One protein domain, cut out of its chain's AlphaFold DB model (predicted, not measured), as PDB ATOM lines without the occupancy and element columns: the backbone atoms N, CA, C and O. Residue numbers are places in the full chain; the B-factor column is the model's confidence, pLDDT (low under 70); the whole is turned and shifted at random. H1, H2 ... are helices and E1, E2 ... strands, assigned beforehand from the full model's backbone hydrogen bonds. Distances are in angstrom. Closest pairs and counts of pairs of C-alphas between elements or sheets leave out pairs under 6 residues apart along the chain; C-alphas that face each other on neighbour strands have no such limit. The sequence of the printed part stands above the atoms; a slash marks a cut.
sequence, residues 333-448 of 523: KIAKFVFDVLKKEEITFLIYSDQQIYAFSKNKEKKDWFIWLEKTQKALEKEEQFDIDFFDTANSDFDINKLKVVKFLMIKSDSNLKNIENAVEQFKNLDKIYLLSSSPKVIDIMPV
ATOM      1  N   LYS A 333     204.847 235.799 296.057       95.88
ATOM      2  CA  LYS A 333     205.960 235.377 296.926       95.88
ATOM      3  C   LYS A 333     207.282 235.287 296.163       95.88
ATOM      4  O   LYS A 333     208.316 235.709 296.672       95.88
ATOM      5  N   ILE A 334     207.235 234.780 294.934       96.88
ATOM      6  CA  ILE A 334     208.399 234.644 294.056       96.88
ATOM      7  C   ILE A 334     208.817 236.012 293.524       96.88
ATOM      8  O   ILE A 334     209.999 236.331 293.550       96.88
ATOM      9  N   ALA A 335     207.866 236.856 293.120       97.38
ATOM     10  CA  ALA A 335     208.144 238.227 292.706       97.38
ATOM     11  C   ALA A 335     208.820 239.020 293.834       97.38
ATOM     12  O   ALA A 335     209.823 239.689 293.589       97.38
ATOM     13  N   LYS A 336     208.333 238.890 295.078       96.56
ATOM     14  CA  LYS A 336     208.966 239.497 296.257       96.56
ATOM     15  C   LYS A 336     210.387 238.982 296.466       96.56
ATOM     16  O   LYS A 336     211.293 239.790 296.648       96.56
ATOM     17  N   PHE A 337     210.587 237.668 296.392       97.12
ATOM     18  CA  PHE A 337     211.910 237.062 296.525       97.12
ATOM     19  C   PHE A 337     212.886 237.564 295.451       97.12
ATOM     20  O   PHE A 337     213.973 238.030 295.783       97.12
ATOM     21  N   VAL A 338     212.484 237.538 294.175       97.75
ATOM     22  CA  VAL A 338     213.293 238.044 293.056       97.75
ATOM     23  C   VAL A 338     213.649 239.511 293.278       97.75
ATOM     24  O   VAL A 338     214.814 239.879 293.183       97.75
ATOM     25  N   PHE A 339     212.673 240.342 293.640       96.88
ATOM     26  CA  PHE A 339     212.896 241.757 293.924       96.88
ATOM     27  C   PHE A 339     213.912 241.991 295.044       96.88
ATOM     28  O   PHE A 339     214.812 242.815 294.888       96.88
ATOM     29  N   ASP A 340     213.810 241.245 296.142       95.56
ATOM     30  CA  ASP A 340     214.733 241.363 297.271       95.56
ATOM     31  C   ASP A 340     216.156 240.950 296.890       95.56
ATOM     32  O   ASP A 340     217.111 241.636 297.257       95.56
ATOM     33  N   VAL A 341     216.305 239.879 296.103       96.81
ATOM     34  CA  VAL A 341     217.606 239.450 295.571       96.81
ATOM     35  C   VAL A 341     218.189 240.520 294.651       96.81
ATOM     36  O   VAL A 341     219.334 240.923 294.841       96.81
ATOM     37  N   LEU A 342     217.411 241.042 293.695       96.31
ATOM     38  CA  LEU A 342     217.891 242.072 292.769       96.31
ATOM     39  C   LEU A 342     218.303 243.360 293.501       96.31
ATOM     40  O   LEU A 342     219.310 243.970 293.140       96.31
ATOM     41  N   LYS A 343     217.570 243.755 294.554       94.19
ATOM     42  CA  LYS A 343     217.949 244.881 295.423       94.19
ATOM     43  C   LYS A 343     219.240 244.599 296.190       94.19
ATOM     44  O   LYS A 343     220.134 245.440 296.180       94.19
ATOM     45  N   LYS A 344     219.336 243.435 296.841       93.81
ATOM     46  CA  LYS A 344     220.493 243.029 297.654       93.81
ATOM     47  C   LYS A 344     221.778 242.952 296.829       93.81
ATOM     48  O   LYS A 344     222.814 243.421 297.281       93.81
ATOM     49  N   GLU A 345     221.701 242.386 295.629       95.25
ATOM     50  CA  GLU A 345     222.835 242.270 294.705       95.25
ATOM     51  C   GLU A 345     223.095 243.581 293.927       95.25
ATOM     52  O   GLU A 345     223.942 243.622 293.040       95.25
ATOM     53  N   GLU A 346     222.389 244.676 294.238       93.56
ATOM     54  CA  GLU A 346     222.539 245.992 293.595       93.56
ATOM     55  C   GLU A 346     222.416 245.953 292.059       93.56
ATOM     56  O   GLU A 346     223.129 246.656 291.334       93.56
ATOM     57  N   ILE A 347     221.512 245.121 291.545       95.19
ATOM     58  CA  ILE A 347     221.265 244.996 290.107       95.19
ATOM     59  C   ILE A 347     220.406 246.174 289.635       95.19
ATOM     60  O   ILE A 347     219.466 246.589 290.311       95.19
ATOM     61  N   THR A 348     220.717 246.708 288.455       95.81
ATOM     62  CA  THR A 348     219.847 247.649 287.738       95.81
ATOM     63  C   THR A 348     218.778 246.845 287.001       95.81
ATOM     64  O   THR A 348     219.114 245.989 286.178       95.81
ATOM     65  N   PHE A 349     217.495 247.088 287.270       96.44
ATOM     66  CA  PHE A 349     216.409 246.322 286.650       96.44
ATOM     67  C   PHE A 349     215.131 247.134 286.434       96.44
ATOM     68  O   PHE A 349     214.918 248.184 287.039       96.44
ATOM     69  N   LEU A 350     214.262 246.618 285.566       96.06
ATOM     70  CA  LEU A 350     212.895 247.098 285.378       96.06
ATOM     71  C   LEU A 350     211.895 246.026 285.817       96.06
ATOM     72  O   LEU A 350     212.123 244.835 285.605       96.06
ATOM     73  N   ILE A 351     210.767 246.459 286.366       96.94
ATOM     74  CA  ILE A 351     209.567 245.652 286.590       96.94
ATOM     75  C   ILE A 351     208.527 246.088 285.571       96.94
ATOM     76  O   ILE A 351     208.187 247.270 285.496       96.94
ATOM     77  N   TYR A 352     208.000 245.136 284.809       96.38
ATOM     78  CA  TYR A 352     206.828 245.361 283.972       96.38
ATOM     79  C   TYR A 352     205.602 244.832 284.706       96.38
ATOM     80  O   TYR A 352     205.588 243.688 285.169       96.38
ATOM     81  N   SER A 353     204.584 245.681 284.812       95.69
ATOM     82  CA  SER A 353     203.278 245.332 285.368       95.69
ATOM     83  C   SER A 353     202.202 245.352 284.284       95.69
ATOM     84  O   SER A 353     202.484 245.586 283.107       95.69
ATOM     85  N   ASP A 354     200.955 245.115 284.675       93.69
ATOM     86  CA  ASP A 354     199.808 245.255 283.785       93.69
ATOM     87  C   ASP A 354     199.508 246.704 283.386       93.69
ATOM     88  O   ASP A 354     198.880 246.932 282.350       93.69
ATOM     89  N   GLN A 355     200.001 247.673 284.161       90.50
ATOM     90  CA  GLN A 355     199.680 249.091 283.998       90.50
ATOM     91  C   GLN A 355     200.876 249.931 283.540       90.50
ATOM     92  O   GLN A 355     200.739 250.723 282.613       90.50
ATOM     93  N   GLN A 356     202.041 249.743 284.163       93.25
ATOM     94  CA  GLN A 356     203.198 250.628 283.989       93.25
ATOM     95  C   GLN A 356     204.549 249.947 284.262       93.25
ATOM     96  O   GLN A 356     204.608 248.779 284.673       93.25
ATOM     97  N   ILE A 357     205.640 250.694 284.056       94.88
ATOM     98  CA  ILE A 357     207.006 250.276 284.403       94.88
ATOM     99  C   ILE A 357     207.438 250.866 285.739       94.88
ATOM    100  O   ILE A 357     207.182 252.026 286.038       94.88
ATOM    101  N   TYR A 358     208.207 250.081 286.486       95.06
ATOM    102  CA  TYR A 358     208.950 250.564 287.641       95.06
ATOM    103  C   TYR A 358     210.438 250.271 287.434       95.06
ATOM    104  O   TYR A 358     210.826 249.123 287.210       95.06
ATOM    105  N   ALA A 359     211.270 251.305 287.457       94.56
ATOM    106  CA  ALA A 359     212.702 251.236 287.193       94.56
ATOM    107  C   ALA A 359     213.500 251.363 288.493       94.56
ATOM    108  O   ALA A 359     213.304 252.308 289.254       94.56
ATOM    109  N   PHE A 360     214.422 250.433 288.735       95.06
ATOM    110  CA  PHE A 360     215.191 250.337 289.974       95.06
ATOM    111  C   PHE A 360     216.692 250.356 289.706       95.06
ATOM    112  O   PHE A 360     217.214 249.534 288.951       95.06
ATOM    113  N   SER A 361     217.396 251.281 290.355       92.25
ATOM    114  CA  SER A 361     218.858 251.309 290.358       92.25
ATOM    115  C   SER A 361     219.399 252.057 291.566       92.25
ATOM    116  O   SER A 361     218.857 253.088 291.952       92.25
ATOM    117  N   LYS A 362     220.562 251.635 292.062       87.94
ATOM    118  CA  LYS A 362     221.419 252.488 292.892       87.94
ATOM    119  C   LYS A 362     222.042 253.576 292.014       87.94
ATOM    120  O   LYS A 362     222.564 253.257 290.942       87.94
ATOM    121  N   ASN A 363     222.007 254.841 292.439       81.06
ATOM    122  CA  ASN A 363     222.552 255.986 291.684       81.06
ATOM    123  C   ASN A 363     222.009 256.099 290.242       81.06
ATOM    124  O   ASN A 363     222.774 256.037 289.275       81.06
ATOM    125  N   LYS A 364     220.688 256.269 290.096       73.44
ATOM    126  CA  LYS A 364     219.987 256.282 288.794       73.44
ATOM    127  C   LYS A 364     220.591 257.214 287.731       73.44
ATOM    128  O   LYS A 364     220.585 256.873 286.557       73.44
ATOM    129  N   GLU A 365     221.163 258.349 288.135       74.88
ATOM    130  CA  GLU A 365     221.718 259.368 287.226       74.88
ATOM    131  C   GLU A 365     222.955 258.895 286.446       74.88
ATOM    132  O   GLU A 365     223.351 259.521 285.469       74.88
ATOM    133  N   LYS A 366     223.573 257.782 286.863       78.75
ATOM    134  CA  LYS A 366     224.781 257.221 286.239       78.75
ATOM    135  C   LYS A 366     224.503 255.987 285.375       78.75
ATOM    136  O   LYS A 366     225.431 255.230 285.100       78.75
ATOM    137  N   LYS A 367     223.241 255.725 285.024       86.94
ATOM    138  CA  LYS A 367     222.830 254.509 284.307       86.94
ATOM    139  C   LYS A 367     222.424 254.821 282.873       86.94
ATOM    140  O   LYS A 367     221.391 255.452 282.638       86.94
ATOM    141  N   ASP A 368     223.226 254.357 281.918       88.56
ATOM    142  CA  ASP A 368     223.029 254.598 280.487       88.56
ATOM    143  C   ASP A 368     221.660 254.116 279.997       88.56
ATOM    144  O   ASP A 368     221.018 254.790 279.188       88.56
ATOM    145  N   TRP A 369     221.167 252.986 280.512       89.81
ATOM    146  CA  TRP A 369     219.859 252.450 280.148       89.81
ATOM    147  C   TRP A 369     218.718 253.356 280.603       89.81
ATOM    148  O   TRP A 369     217.743 253.533 279.875       89.81
ATOM    149  N   PHE A 370     218.831 253.956 281.790       89.62
ATOM    150  CA  PHE A 370     217.795 254.844 282.324       89.62
ATOM    151  C   PHE A 370     217.821 256.187 281.596       89.62
ATOM    152  O   PHE A 370     216.768 256.682 281.205       89.62
ATOM    153  N   ILE A 371     219.015 256.714 281.301       88.69
ATOM    154  CA  ILE A 371     219.185 257.901 280.454       88.69
ATOM    155  C   ILE A 371     218.577 257.657 279.065       88.69
ATOM    156  O   ILE A 371     217.874 258.515 278.529       88.69
ATOM    157  N   TRP A 372     218.831 256.490 278.464       89.81
ATOM    158  CA  TRP A 372     218.233 256.106 277.185       89.81
ATOM    159  C   TRP A 372     216.706 256.012 277.272       89.81
ATOM    160  O   TRP A 372     216.014 256.501 276.377       89.81
ATOM    161  N   LEU A 373     216.175 255.434 278.350       88.12
ATOM    162  CA  LEU A 373     214.738 255.274 278.561       88.12
ATOM    163  C   LEU A 373     214.034 256.627 278.731       88.12
ATOM    164  O   LEU A 373     213.029 256.871 278.068       88.12
ATOM    165  N   GLU A 374     214.599 257.541 279.524       89.31
ATOM    166  CA  GLU A 374     214.095 258.913 279.670       89.31
ATOM    167  C   GLU A 374     214.154 259.698 278.354       89.31
ATOM    168  O   GLU A 374     213.214 260.418 278.015       89.31
ATOM    169  N   LYS A 375     215.245 259.566 277.587       89.31
ATOM    170  CA  LYS A 375     215.367 260.203 276.266       89.31
ATOM    171  C   LYS A 375     214.341 259.655 275.285       89.31
ATOM    172  O   LYS A 375     213.732 260.431 274.557       89.31
ATOM    173  N   THR A 376     214.140 258.339 275.285       87.06
ATOM    174  CA  THR A 376     213.155 257.676 274.427       87.06
ATOM    175  C   THR A 376     211.753 258.157 274.784       87.06
ATOM    176  O   THR A 376     211.039 258.601 273.897       87.06
ATOM    177  N   GLN A 377     211.400 258.180 276.071       87.38
ATOM    178  CA  GLN A 377     210.127 258.712 276.561       87.38
ATOM    179  C   GLN A 377     209.887 260.162 276.111       87.38
ATOM    180  O   GLN A 377     208.805 260.486 275.635       87.38
ATOM    181  N   LYS A 378     210.896 261.036 276.224       89.75
ATOM    182  CA  LYS A 378     210.793 262.449 275.807       89.75
ATOM    183  C   LYS A 378     210.675 262.635 274.294       89.75
ATOM    184  O   LYS A 378     210.150 263.655 273.863       89.75
ATOM    185  N   ALA A 379     211.191 261.694 273.509       88.38
ATOM    186  CA  ALA A 379     211.119 261.725 272.051       88.38
ATOM    187  C   ALA A 379     209.794 261.171 271.498       88.38
ATOM    188  O   ALA A 379     209.537 261.323 270.307       88.38
ATOM    189  N   LEU A 380     208.981 260.510 272.329       87.94
ATOM    190  CA  LEU A 380     207.665 260.011 271.941       87.94
ATOM    191  C   LEU A 380     206.624 261.133 271.956       87.94
ATOM    192  O   LEU A 380     206.626 261.988 272.849       87.94
ATOM    193  N   GLU A 381     205.692 261.057 271.007       89.69
ATOM    194  CA  GLU A 381     204.484 261.881 271.008       89.69
ATOM    195  C   GLU A 381     203.683 261.659 272.295       89.69
ATOM    196  O   GLU A 381     203.739 260.593 272.921       89.69
ATOM    197  N   LYS A 382     202.914 262.668 272.710       88.44
ATOM    198  CA  LYS A 382     202.238 262.663 274.016       88.44
ATOM    199  C   LYS A 382     201.316 261.454 274.203       88.44
ATOM    200  O   LYS A 382     201.250 260.905 275.299       88.44
ATOM    201  N   GLU A 383     200.621 261.008 273.157       86.69
ATOM    202  CA  GLU A 383     199.740 259.836 273.221       86.69
ATOM    203  C   GLU A 383     200.506 258.499 273.290       86.69
ATOM    204  O   GLU A 383     199.949 257.480 273.715       86.69
ATOM    205  N   GLU A 384     201.780 258.492 272.892       89.44
ATOM    206  CA  GLU A 384     202.657 257.317 272.844       89.44
ATOM    207  C   GLU A 384     203.475 257.124 274.125       89.44
ATOM    208  O   GLU A 384     203.956 256.019 274.383       89.44
ATOM    209  N   GLN A 385     203.595 258.172 274.944       90.94
ATOM    210  CA  GLN A 385     204.243 258.123 276.252       90.94
ATOM    211  C   GLN A 385     203.572 257.097 277.178       90.94
ATOM    212  O   GLN A 385     202.371 256.812 277.091       90.94
ATOM    213  N   PHE A 386     204.365 256.503 278.065       91.38
ATOM    214  CA  PHE A 386     203.924 255.482 279.020       91.38
ATOM    215  C   PHE A 386     204.300 255.849 280.452       91.38
ATOM    216  O   PHE A 386     205.262 256.579 280.680       91.38
ATOM    217  N   ASP A 387     203.571 255.308 281.421       92.38
ATOM    218  CA  ASP A 387     203.860 255.577 282.823       92.38
ATOM    219  C   ASP A 387     205.106 254.800 283.263       92.38
ATOM    220  O   ASP A 387     205.266 253.599 282.996       92.38
ATOM    221  N   ILE A 388     206.030 255.522 283.892       92.75
ATOM    222  CA  ILE A 388     207.262 254.971 284.434       92.75
ATOM    223  C   ILE A 388     207.676 255.715 285.695       92.75
ATOM    224  O   ILE A 388     207.874 256.929 285.680       92.75
ATOM    225  N   ASP A 389     207.894 254.949 286.756       92.06
ATOM    226  CA  ASP A 389     208.405 255.458 288.020       92.06
ATOM    227  C   ASP A 389     209.836 254.976 288.258       92.06
ATOM    228  O   ASP A 389     210.170 253.814 288.012       92.06
ATOM    229  N   PHE A 390     210.690 255.864 288.765       91.06
ATOM    230  CA  PHE A 390     212.095 255.579 289.050       91.06
ATOM    231  C   PHE A 390     212.352 255.551 290.554       91.06
ATOM    232  O   PHE A 390     212.117 256.541 291.247       91.06
ATOM    233  N   PHE A 391     212.933 254.455 291.036       91.19
ATOM    234  CA  PHE A 391     213.240 254.228 292.444       91.19
ATOM    235  C   PHE A 391     214.732 253.995 292.657       91.19
ATOM    236  O   PHE A 391     215.399 253.315 291.871       91.19
ATOM    237  N   ASP A 392     215.233 254.505 293.781       88.00
ATOM    238  CA  ASP A 392     216.516 254.063 294.313       88.00
ATOM    239  C   ASP A 392     216.323 252.730 295.053       88.00
ATOM    240  O   ASP A 392     215.423 252.578 295.892       88.00
ATOM    241  N   THR A 393     217.153 251.736 294.735       83.19
ATOM    242  CA  THR A 393     217.108 250.432 295.408       83.19
ATOM    243  C   THR A 393     217.483 250.533 296.887       83.19
ATOM    244  O   THR A 393     216.989 249.730 297.675       83.19
ATOM    245  N   ALA A 394     218.279 251.522 297.300       73.88
ATOM    246  CA  ALA A 394     218.710 251.662 298.690       73.88
ATOM    247  C   ALA A 394     217.595 252.153 299.635       73.88
ATOM    248  O   ALA A 394     217.566 251.736 300.787       73.88
ATOM    249  N   ASN A 395     216.665 252.990 299.153       66.25
ATOM    250  CA  ASN A 395     215.771 253.790 300.010       66.25
ATOM    251  C   ASN A 395     214.283 253.752 299.592       66.25
ATOM    252  O   ASN A 395     213.551 254.707 299.830       66.25
ATOM    253  N   SER A 396     213.823 252.694 298.916       70.38
ATOM    254  CA  SER A 396     212.429 252.605 298.441       70.38
ATOM    255  C   SER A 396     211.507 251.818 299.379       70.38
ATOM    256  O   SER A 396     211.688 250.609 299.537       70.38
ATOM    257  N   ASP A 397     210.433 252.467 299.854       80.81
ATOM    258  CA  ASP A 397     209.267 251.857 300.536       80.81
ATOM    259  C   ASP A 397     208.306 251.147 299.554       80.81
ATOM    260  O   ASP A 397     207.090 251.081 299.740       80.81
ATOM    261  N   PHE A 398     208.845 250.642 298.445       90.19
ATOM    262  CA  PHE A 398     208.061 250.066 297.364       90.19
ATOM    263  C   PHE A 398     207.511 248.684 297.739       90.19
ATOM    264  O   PHE A 398     208.271 247.731 297.934       90.19
ATOM    265  N   ASP A 399     206.184 248.560 297.792       91.06
ATOM    266  CA  ASP A 399     205.504 247.298 298.081       91.06
ATOM    267  C   ASP A 399     205.131 246.549 296.798       91.06
ATOM    268  O   ASP A 399     204.054 246.723 296.222       91.06
ATOM    269  N   ILE A 400     206.032 245.667 296.370       93.94
ATOM    270  CA  ILE A 400     205.845 244.841 295.176       93.94
ATOM    271  C   ILE A 400     204.662 243.862 295.278       93.94
ATOM    272  O   ILE A 400     204.133 243.456 294.248       93.94
ATOM    273  N   ASN A 401     204.187 243.507 296.480       91.62
ATOM    274  CA  ASN A 401     203.085 242.542 296.632       91.62
ATOM    275  C   ASN A 401     201.746 243.076 296.105       91.62
ATOM    276  O   ASN A 401     200.820 242.306 295.861       91.62
ATOM    277  N   LYS A 402     201.634 244.396 295.924       90.31
ATOM    278  CA  LYS A 402     200.452 245.039 295.338       90.31
ATOM    279  C   LYS A 402     200.445 244.988 293.810       90.31
ATOM    280  O   LYS A 402     199.447 245.365 293.201       90.31
ATOM    281  N   LEU A 403     201.537 244.541 293.190       93.94
ATOM    282  CA  LEU A 403     201.700 244.549 291.744       93.94
ATOM    283  C   LEU A 403     201.490 243.179 291.125       93.94
ATOM    284  O   LEU A 403     201.971 242.156 291.609       93.94
ATOM    285  N   LYS A 404     200.855 243.186 289.956       96.19
ATOM    286  CA  LYS A 404     200.861 242.042 289.051       96.19
ATOM    287  C   LYS A 404     202.104 242.118 288.177       96.19
ATOM    288  O   LYS A 404     202.086 242.700 287.095       96.19
ATOM    289  N   VAL A 405     203.205 241.570 288.676       97.19
ATOM    290  CA  VAL A 405     204.482 241.570 287.957       97.19
ATOM    291  C   VAL A 405     204.434 240.552 286.826       97.19
ATOM    292  O   VAL A 405     204.279 239.364 287.081       97.19
ATOM    293  N   VAL A 406     204.594 240.998 285.583       95.94
ATOM    294  CA  VAL A 406     204.588 240.111 284.403       95.94
ATOM    295  C   VAL A 406     205.987 239.806 283.879       95.94
ATOM    296  O   VAL A 406     206.169 238.831 283.157       95.94
ATOM    297  N   LYS A 407     206.977 240.637 284.222       95.50
ATOM    298  CA  LYS A 407     208.374 240.463 283.813       95.50
ATOM    299  C   LYS A 407     209.299 241.289 284.702       95.50
ATOM    300  O   LYS A 407     208.996 242.450 284.985       95.50
ATOM    301  N   PHE A 408     210.452 240.727 285.060       97.19
ATOM    302  CA  PHE A 408     211.623 241.528 285.427       97.19
ATOM    303  C   PHE A 408     212.592 241.578 284.248       97.19
ATOM    304  O   PHE A 408     212.774 240.589 283.540       97.19
ATOM    305  N   LEU A 409     213.230 242.726 284.040       95.75
ATOM    306  CA  LEU A 409     214.292 242.903 283.057       95.75
ATOM    307  C   LEU A 409     215.567 243.334 283.776       95.75
ATOM    308  O   LEU A 409     215.672 244.482 284.203       95.75
ATOM    309  N   MET A 410     216.530 242.430 283.902       96.69
ATOM    310  CA  MET A 410     217.850 242.726 284.453       96.69
ATOM    311  C   MET A 410     218.703 243.414 283.385       96.69
ATOM    312  O   MET A 410     218.877 242.875 282.291       96.69
ATOM    313  N   ILE A 411     219.263 244.582 283.697       95.50
ATOM    314  CA  ILE A 411     220.088 245.361 282.771       95.50
ATOM    315  C   ILE A 411     221.562 245.039 283.025       95.50
ATOM    316  O   ILE A 411     222.188 245.601 283.925       95.50
ATOM    317  N   LYS A 412     222.135 244.128 282.232       93.62
ATOM    318  CA  LYS A 412     223.528 243.677 282.398       93.62
ATOM    319  C   LYS A 412     224.533 244.790 282.128       93.62
ATOM    320  O   LYS A 412     225.539 244.849 282.817       93.62
ATOM    321  N   SER A 413     224.272 245.656 281.143       90.88
ATOM    322  CA  SER A 413     225.188 246.758 280.794       90.88
ATOM    323  C   SER A 413     225.414 247.741 281.943       90.88
ATOM    324  O   SER A 413     226.473 248.349 282.029       90.88
ATOM    325  N   ASP A 414     224.429 247.852 282.832       92.31
ATOM    326  CA  ASP A 414     224.379 248.850 283.898       92.31
ATOM    327  C   ASP A 414     224.581 248.210 285.282       92.31
ATOM    328  O   ASP A 414     224.437 248.872 286.318       92.31
ATOM    329  N   SER A 415     224.905 246.915 285.309       92.69
ATOM    330  CA  SER A 415     225.067 246.107 286.517       92.69
ATOM    331  C   SER A 415     226.434 245.433 286.536       92.69
ATOM    332  O   SER A 415     227.040 245.171 285.499       92.69
ATOM    333  N   ASN A 416     226.932 245.118 287.731       93.88
ATOM    334  CA  ASN A 416     228.138 244.311 287.852       93.88
ATOM    335  C   ASN A 416     227.835 242.864 287.417       93.88
ATOM    336  O   ASN A 416     226.896 242.255 287.928       93.88
ATOM    337  N   LEU A 417     228.630 242.305 286.498       93.38
ATOM    338  CA  LEU A 417     228.410 240.951 285.971       93.38
ATOM    339  C   LEU A 417     228.449 239.868 287.057       93.38
ATOM    340  O   LEU A 417     227.640 238.948 287.015       93.38
ATOM    341  N   LYS A 418     229.309 240.011 288.070       95.88
ATOM    342  CA  LYS A 418     229.393 239.052 289.177       95.88
ATOM    343  C   LYS A 418     228.132 239.066 290.043       95.88
ATOM    344  O   LYS A 418     227.668 238.022 290.484       95.88
ATOM    345  N   ASN A 419     227.534 240.238 290.232       96.25
ATOM    346  CA  ASN A 419     226.271 240.363 290.959       96.25
ATOM    347  C   ASN A 419     225.112 239.741 290.166       96.25
ATOM    348  O   ASN A 419     224.249 239.081 290.738       96.25
ATOM    349  N   ILE A 420     225.117 239.904 288.837       96.00
ATOM    350  CA  ILE A 420     224.173 239.219 287.943       96.00
ATOM    351  C   ILE A 420     224.308 237.699 288.094       96.00
ATOM    352  O   ILE A 420     223.299 237.030 288.289       96.00
ATOM    353  N   GLU A 421     225.528 237.158 288.046       95.69
ATOM    354  CA  GLU A 421     225.791 235.724 288.232       95.69
ATOM    355  C   GLU A 421     225.281 235.220 289.593       95.69
ATOM    356  O   GLU A 421     224.573 234.214 289.641       95.69
ATOM    357  N   ASN A 422     225.541 235.958 290.679       96.75
ATOM    358  CA  ASN A 422     225.039 235.626 292.016       96.75
ATOM    359  C   ASN A 422     223.504 235.591 292.086       96.75
ATOM    360  O   ASN A 422     222.933 234.726 292.753       96.75
ATOM    361  N   ALA A 423     222.822 236.540 291.440       96.75
ATOM    362  CA  ALA A 423     221.362 236.564 291.406       96.75
ATOM    363  C   ALA A 423     220.803 235.407 290.572       96.75
ATOM    364  O   ALA A 423     219.894 234.713 291.017       96.75
ATOM    365  N   VAL A 424     221.386 235.151 289.395       96.25
ATOM    366  CA  VAL A 424     221.005 234.021 288.535       96.25
ATOM    367  C   VAL A 424     221.137 232.697 289.289       96.25
ATOM    368  O   VAL A 424     220.220 231.882 289.218       96.25
ATOM    369  N   GLU A 425     222.213 232.497 290.055       96.00
ATOM    370  CA  GLU A 425     222.401 231.295 290.881       96.00
ATOM    371  C   GLU A 425     221.257 231.097 291.881       96.00
ATOM    372  O   GLU A 425     220.718 229.999 292.007       96.00
ATOM    373  N   GLN A 426     220.825 232.177 292.539       96.94
ATOM    374  CA  GLN A 426     219.716 232.148 293.497       96.94
ATOM    375  C   GLN A 426     218.364 231.840 292.836       96.94
ATOM    376  O   GLN A 426     217.450 231.364 293.508       96.94
ATOM    377  N   PHE A 427     218.228 232.074 291.529       96.25
ATOM    378  CA  PHE A 427     216.996 231.812 290.783       96.25
ATOM    379  C   PHE A 427     216.931 230.416 290.157       96.25
ATOM    380  O   PHE A 427     215.843 229.993 289.774       96.25
ATOM    381  N   LYS A 428     218.046 229.673 290.080       89.12
ATOM    382  CA  LYS A 428     218.105 228.366 289.392       89.12
ATOM    383  C   LYS A 428     217.098 227.336 289.904       89.12
ATOM    384  O   LYS A 428     216.638 226.508 289.127       89.12
ATOM    385  N   ASN A 429     216.758 227.394 291.191       86.81
ATOM    386  CA  ASN A 429     215.853 226.440 291.837       86.81
ATOM    387  C   ASN A 429     214.396 226.929 291.904       86.81
ATOM    388  O   ASN A 429     213.595 226.329 292.614       86.81
ATOM    389  N   LEU A 430     214.050 228.023 291.217       92.75
ATOM    390  CA  LEU A 430     212.684 228.543 291.170       92.75
ATOM    391  C   LEU A 430     211.958 228.017 289.929       92.75
ATOM    392  O   LEU A 430     212.012 228.593 288.849       92.75
ATOM    393  N   ASP A 431     211.206 226.944 290.109       91.88
ATOM    394  CA  ASP A 431     210.499 226.167 289.087       91.88
ATOM    395  C   ASP A 431     209.228 226.837 288.518       91.88
ATOM    396  O   ASP A 431     208.587 226.314 287.606       91.88
ATOM    397  N   LYS A 432     208.863 228.026 289.013       94.38
ATOM    398  CA  LYS A 432     207.736 228.837 288.504       94.38
ATOM    399  C   LYS A 432     208.156 230.023 287.640       94.38
ATOM    400  O   LYS A 432     207.289 230.723 287.114       94.38
ATOM    401  N   ILE A 433     209.455 230.251 287.486       96.00
ATOM    402  CA  ILE A 433     210.004 231.272 286.594       96.00
ATOM    403  C   ILE A 433     211.022 230.643 285.649       96.00
ATOM    404  O   ILE A 433     211.548 229.566 285.905       96.00
ATOM    405  N   TYR A 434     211.315 231.329 284.555       92.69
ATOM    406  CA  TYR A 434     212.442 230.994 283.699       92.69
ATOM    407  C   TYR A 434     213.193 232.262 283.301       92.69
ATOM    408  O   TYR A 434     212.639 233.367 283.305       92.69
ATOM    409  N   LEU A 435     214.475 232.092 282.983       91.81
ATOM    410  CA  LEU A 435     215.349 233.170 282.542       91.81
ATOM    411  C   LEU A 435     215.571 233.066 281.034       91.81
ATOM    412  O   LEU A 435     215.824 231.981 280.512       91.81
ATOM    413  N   LEU A 436     215.508 234.200 280.341       84.81
ATOM    414  CA  LEU A 436     215.736 234.290 278.900       84.81
ATOM    415  C   LEU A 436     216.676 235.457 278.590       84.81
ATOM    416  O   LEU A 436     216.401 236.601 278.939       84.81
ATOM    417  N   SER A 437     217.780 235.189 277.894       79.69
ATOM    418  CA  SER A 437     218.680 236.240 277.409       79.69
ATOM    419  C   SER A 437     218.145 236.824 276.099       79.69
ATOM    420  O   SER A 437     218.551 236.392 275.026       79.69
ATOM    421  N   SER A 438     217.240 237.803 276.183       68.25
ATOM    422  CA  SER A 438     216.601 238.429 275.010       68.25
ATOM    423  C   SER A 438     217.531 239.345 274.198       68.25
ATOM    424  O   SER A 438     217.233 239.669 273.056       68.25
ATOM    425  N   SER A 439     218.665 239.773 274.762       74.75
ATOM    426  CA  SER A 439     219.798 240.347 274.020       74.75
ATOM    427  C   SER A 439     221.078 240.247 274.862       74.75
ATOM    428  O   SER A 439     220.988 240.041 276.074       74.75
ATOM    429  N   PRO A 440     222.286 240.483 274.309       76.94
ATOM    430  CA  PRO A 440     223.526 240.436 275.094       76.94
ATOM    431  C   PRO A 440     223.543 241.360 276.327       76.94
ATOM    432  O   PRO A 440     224.283 241.100 277.283       76.94
ATOM    433  N   LYS A 441     222.728 242.426 276.308       87.81
ATOM    434  CA  LYS A 441     222.678 243.484 277.326       87.81
ATOM    435  C   LYS A 441     221.673 243.237 278.450       87.81
ATOM    436  O   LYS A 441     221.742 243.953 279.447       87.81
ATOM    437  N   VAL A 442     220.755 242.276 278.329       89.75
ATOM    438  CA  VAL A 442     219.665 242.096 279.304       89.75
ATOM    439  C   VAL A 442     219.328 240.626 279.549       89.75
ATOM    440  O   VAL A 442     219.605 239.772 278.712       89.75
ATOM    441  N   ILE A 443     218.719 240.338 280.699       92.19
ATOM    442  CA  ILE A 443     218.107 239.039 281.013       92.19
ATOM    443  C   ILE A 443     216.659 239.286 281.430       92.19
ATOM    444  O   ILE A 443     216.387 240.096 282.316       92.19
ATOM    445  N   ASP A 444     215.739 238.574 280.793       91.81
ATOM    446  CA  ASP A 444     214.328 238.539 281.145       91.81
ATOM    447  C   ASP A 444     214.102 237.476 282.227       91.81
ATOM    448  O   ASP A 444     214.563 236.344 282.078       91.81
ATOM    449  N   ILE A 445     213.346 237.813 283.272       95.56
ATOM    450  CA  ILE A 445     212.761 236.846 284.208       95.56
ATOM    451  C   ILE A 445     211.256 236.830 283.969       95.56
ATOM    452  O   ILE A 445     210.583 237.852 284.134       95.56
ATOM    453  N   MET A 446     210.747 235.665 283.588       94.31
ATOM    454  CA  MET A 446     209.379 235.464 283.120       94.31
ATOM    455  C   MET A 446     208.682 234.378 283.950       94.31
ATOM    456  O   MET A 446     209.356 233.454 284.410       94.31
ATOM    457  N   PRO A 447     207.351 234.431 284.133       95.44
ATOM    458  CA  PRO A 447     206.608 233.320 284.715       95.44
ATOM    459  C   PRO A 447     206.544 232.136 283.742       95.44
ATOM    460  O   PRO A 447     206.434 232.312 282.529       95.44
ATOM    461  N   VAL A 448     206.588 230.913 284.272       92.62
ATOM    462  CA  VAL A 448     206.366 229.693 283.477       92.62
ATOM    463  C   VAL A 448     204.951 229.698 282.886       92.62
ATOM    464  O   VAL A 448     204.003 230.190 283.499       92.62
TER     465      VAL A 448
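What this domain is: This is residues 333 to 448 of the 523 residues of the protein "Aldolase_II domain-containing protein" of Mycoplasma hyorhinis SK76 (UniProt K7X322). Picture a strongly twisted wall of six strands with two helices, H1 and H3, packed side by side over one face, while a third helix, H2, runs along the strands by the part of the sheet that holds E3, E2 and E1. Just past most of H2, residues 378 to 384 stick out free at one end of the longest axis. The 116 printed residues hold three named helices and six named strands in the order H1 E1 E2 H2 E3 E4 H3 E5 E6, a mixed class of helices and strands. The sheet is mixed too, in the order E3 E2 E1 E4 E6 E5, with E3 and E2 parallel and the other neighbours antiparallel. The whole is compact, with a radius of gyration of the C-alphas of 13.8 A and spans of 43 by 29 by 27 A.

Where its parts are: Find C-alpha 333 at (205.960, 235.377, 296.926); from there H1 runs 16.4 A to residue 344. Next come E1, residues 349 to 353, and E2, residues 357 to 360. H2, residues 368 to 379, starts at C-alpha 368 at (223.029, 254.598, 280.487) and is 16.2 A long. E3 is residues 388 to 391, and E4, residues 405 to 411, covers 16.9 A. H3, residues 417 to 427, is 15.4 A long. E5, residues 433 to 439, covers 18.3 A, and E6, residues 442 to 447, ends at C-alpha 447 at (206.608, 233.320, 284.715).

How they stand to each other: Look first at the hairpin E1 and E2, where N 351 and O 358 are 2.8 A apart, within hydrogen-bond range. E1 and E4 have N 350 and O 409 at 2.9 A, E4 and E6 N 410 and O 443 at 2.8 A, and the hairpin E5 and E6 N 444 and O 436 at 2.8 A. E2, H2, E3 form a strand-helix-strand unit, two parallel neighbour strands with a helix between, its crossover right-handed; N 391 and O 359 are 2.8 A apart. E4, H3, E5 form a split unit, with E6 between its strands, also right-handed. H1 and H3 lie on the same face, making two layers, helices and sheet. H1 is over E4 at a height over the sheet of 9.5 A. H3 is over E6 at 10.2 A. H1, with residues 338 to 342 alone, touches H3 at a shallow tilt of 22 degrees, opposite ways; their closest C-alphas, of Val 341 and Ala 423, are 6.3 A apart. H2 is on the sheet at 10.1 A, only just over E1, on which 3 of its C-alphas fall. Every O i to N i+4 pair is within hydrogen-bond range in H1, H2 and H3.

The domain as a whole: The C-alphas of Glu 381 and Asn 429, the two farthest apart, are 42.7 A from each other. The printed part has no cut, and the link from E3 to E4, 13 residues, is long. The mean pLDDT of the printed part is 91.0; look for values under 70 at residues 395 and 438.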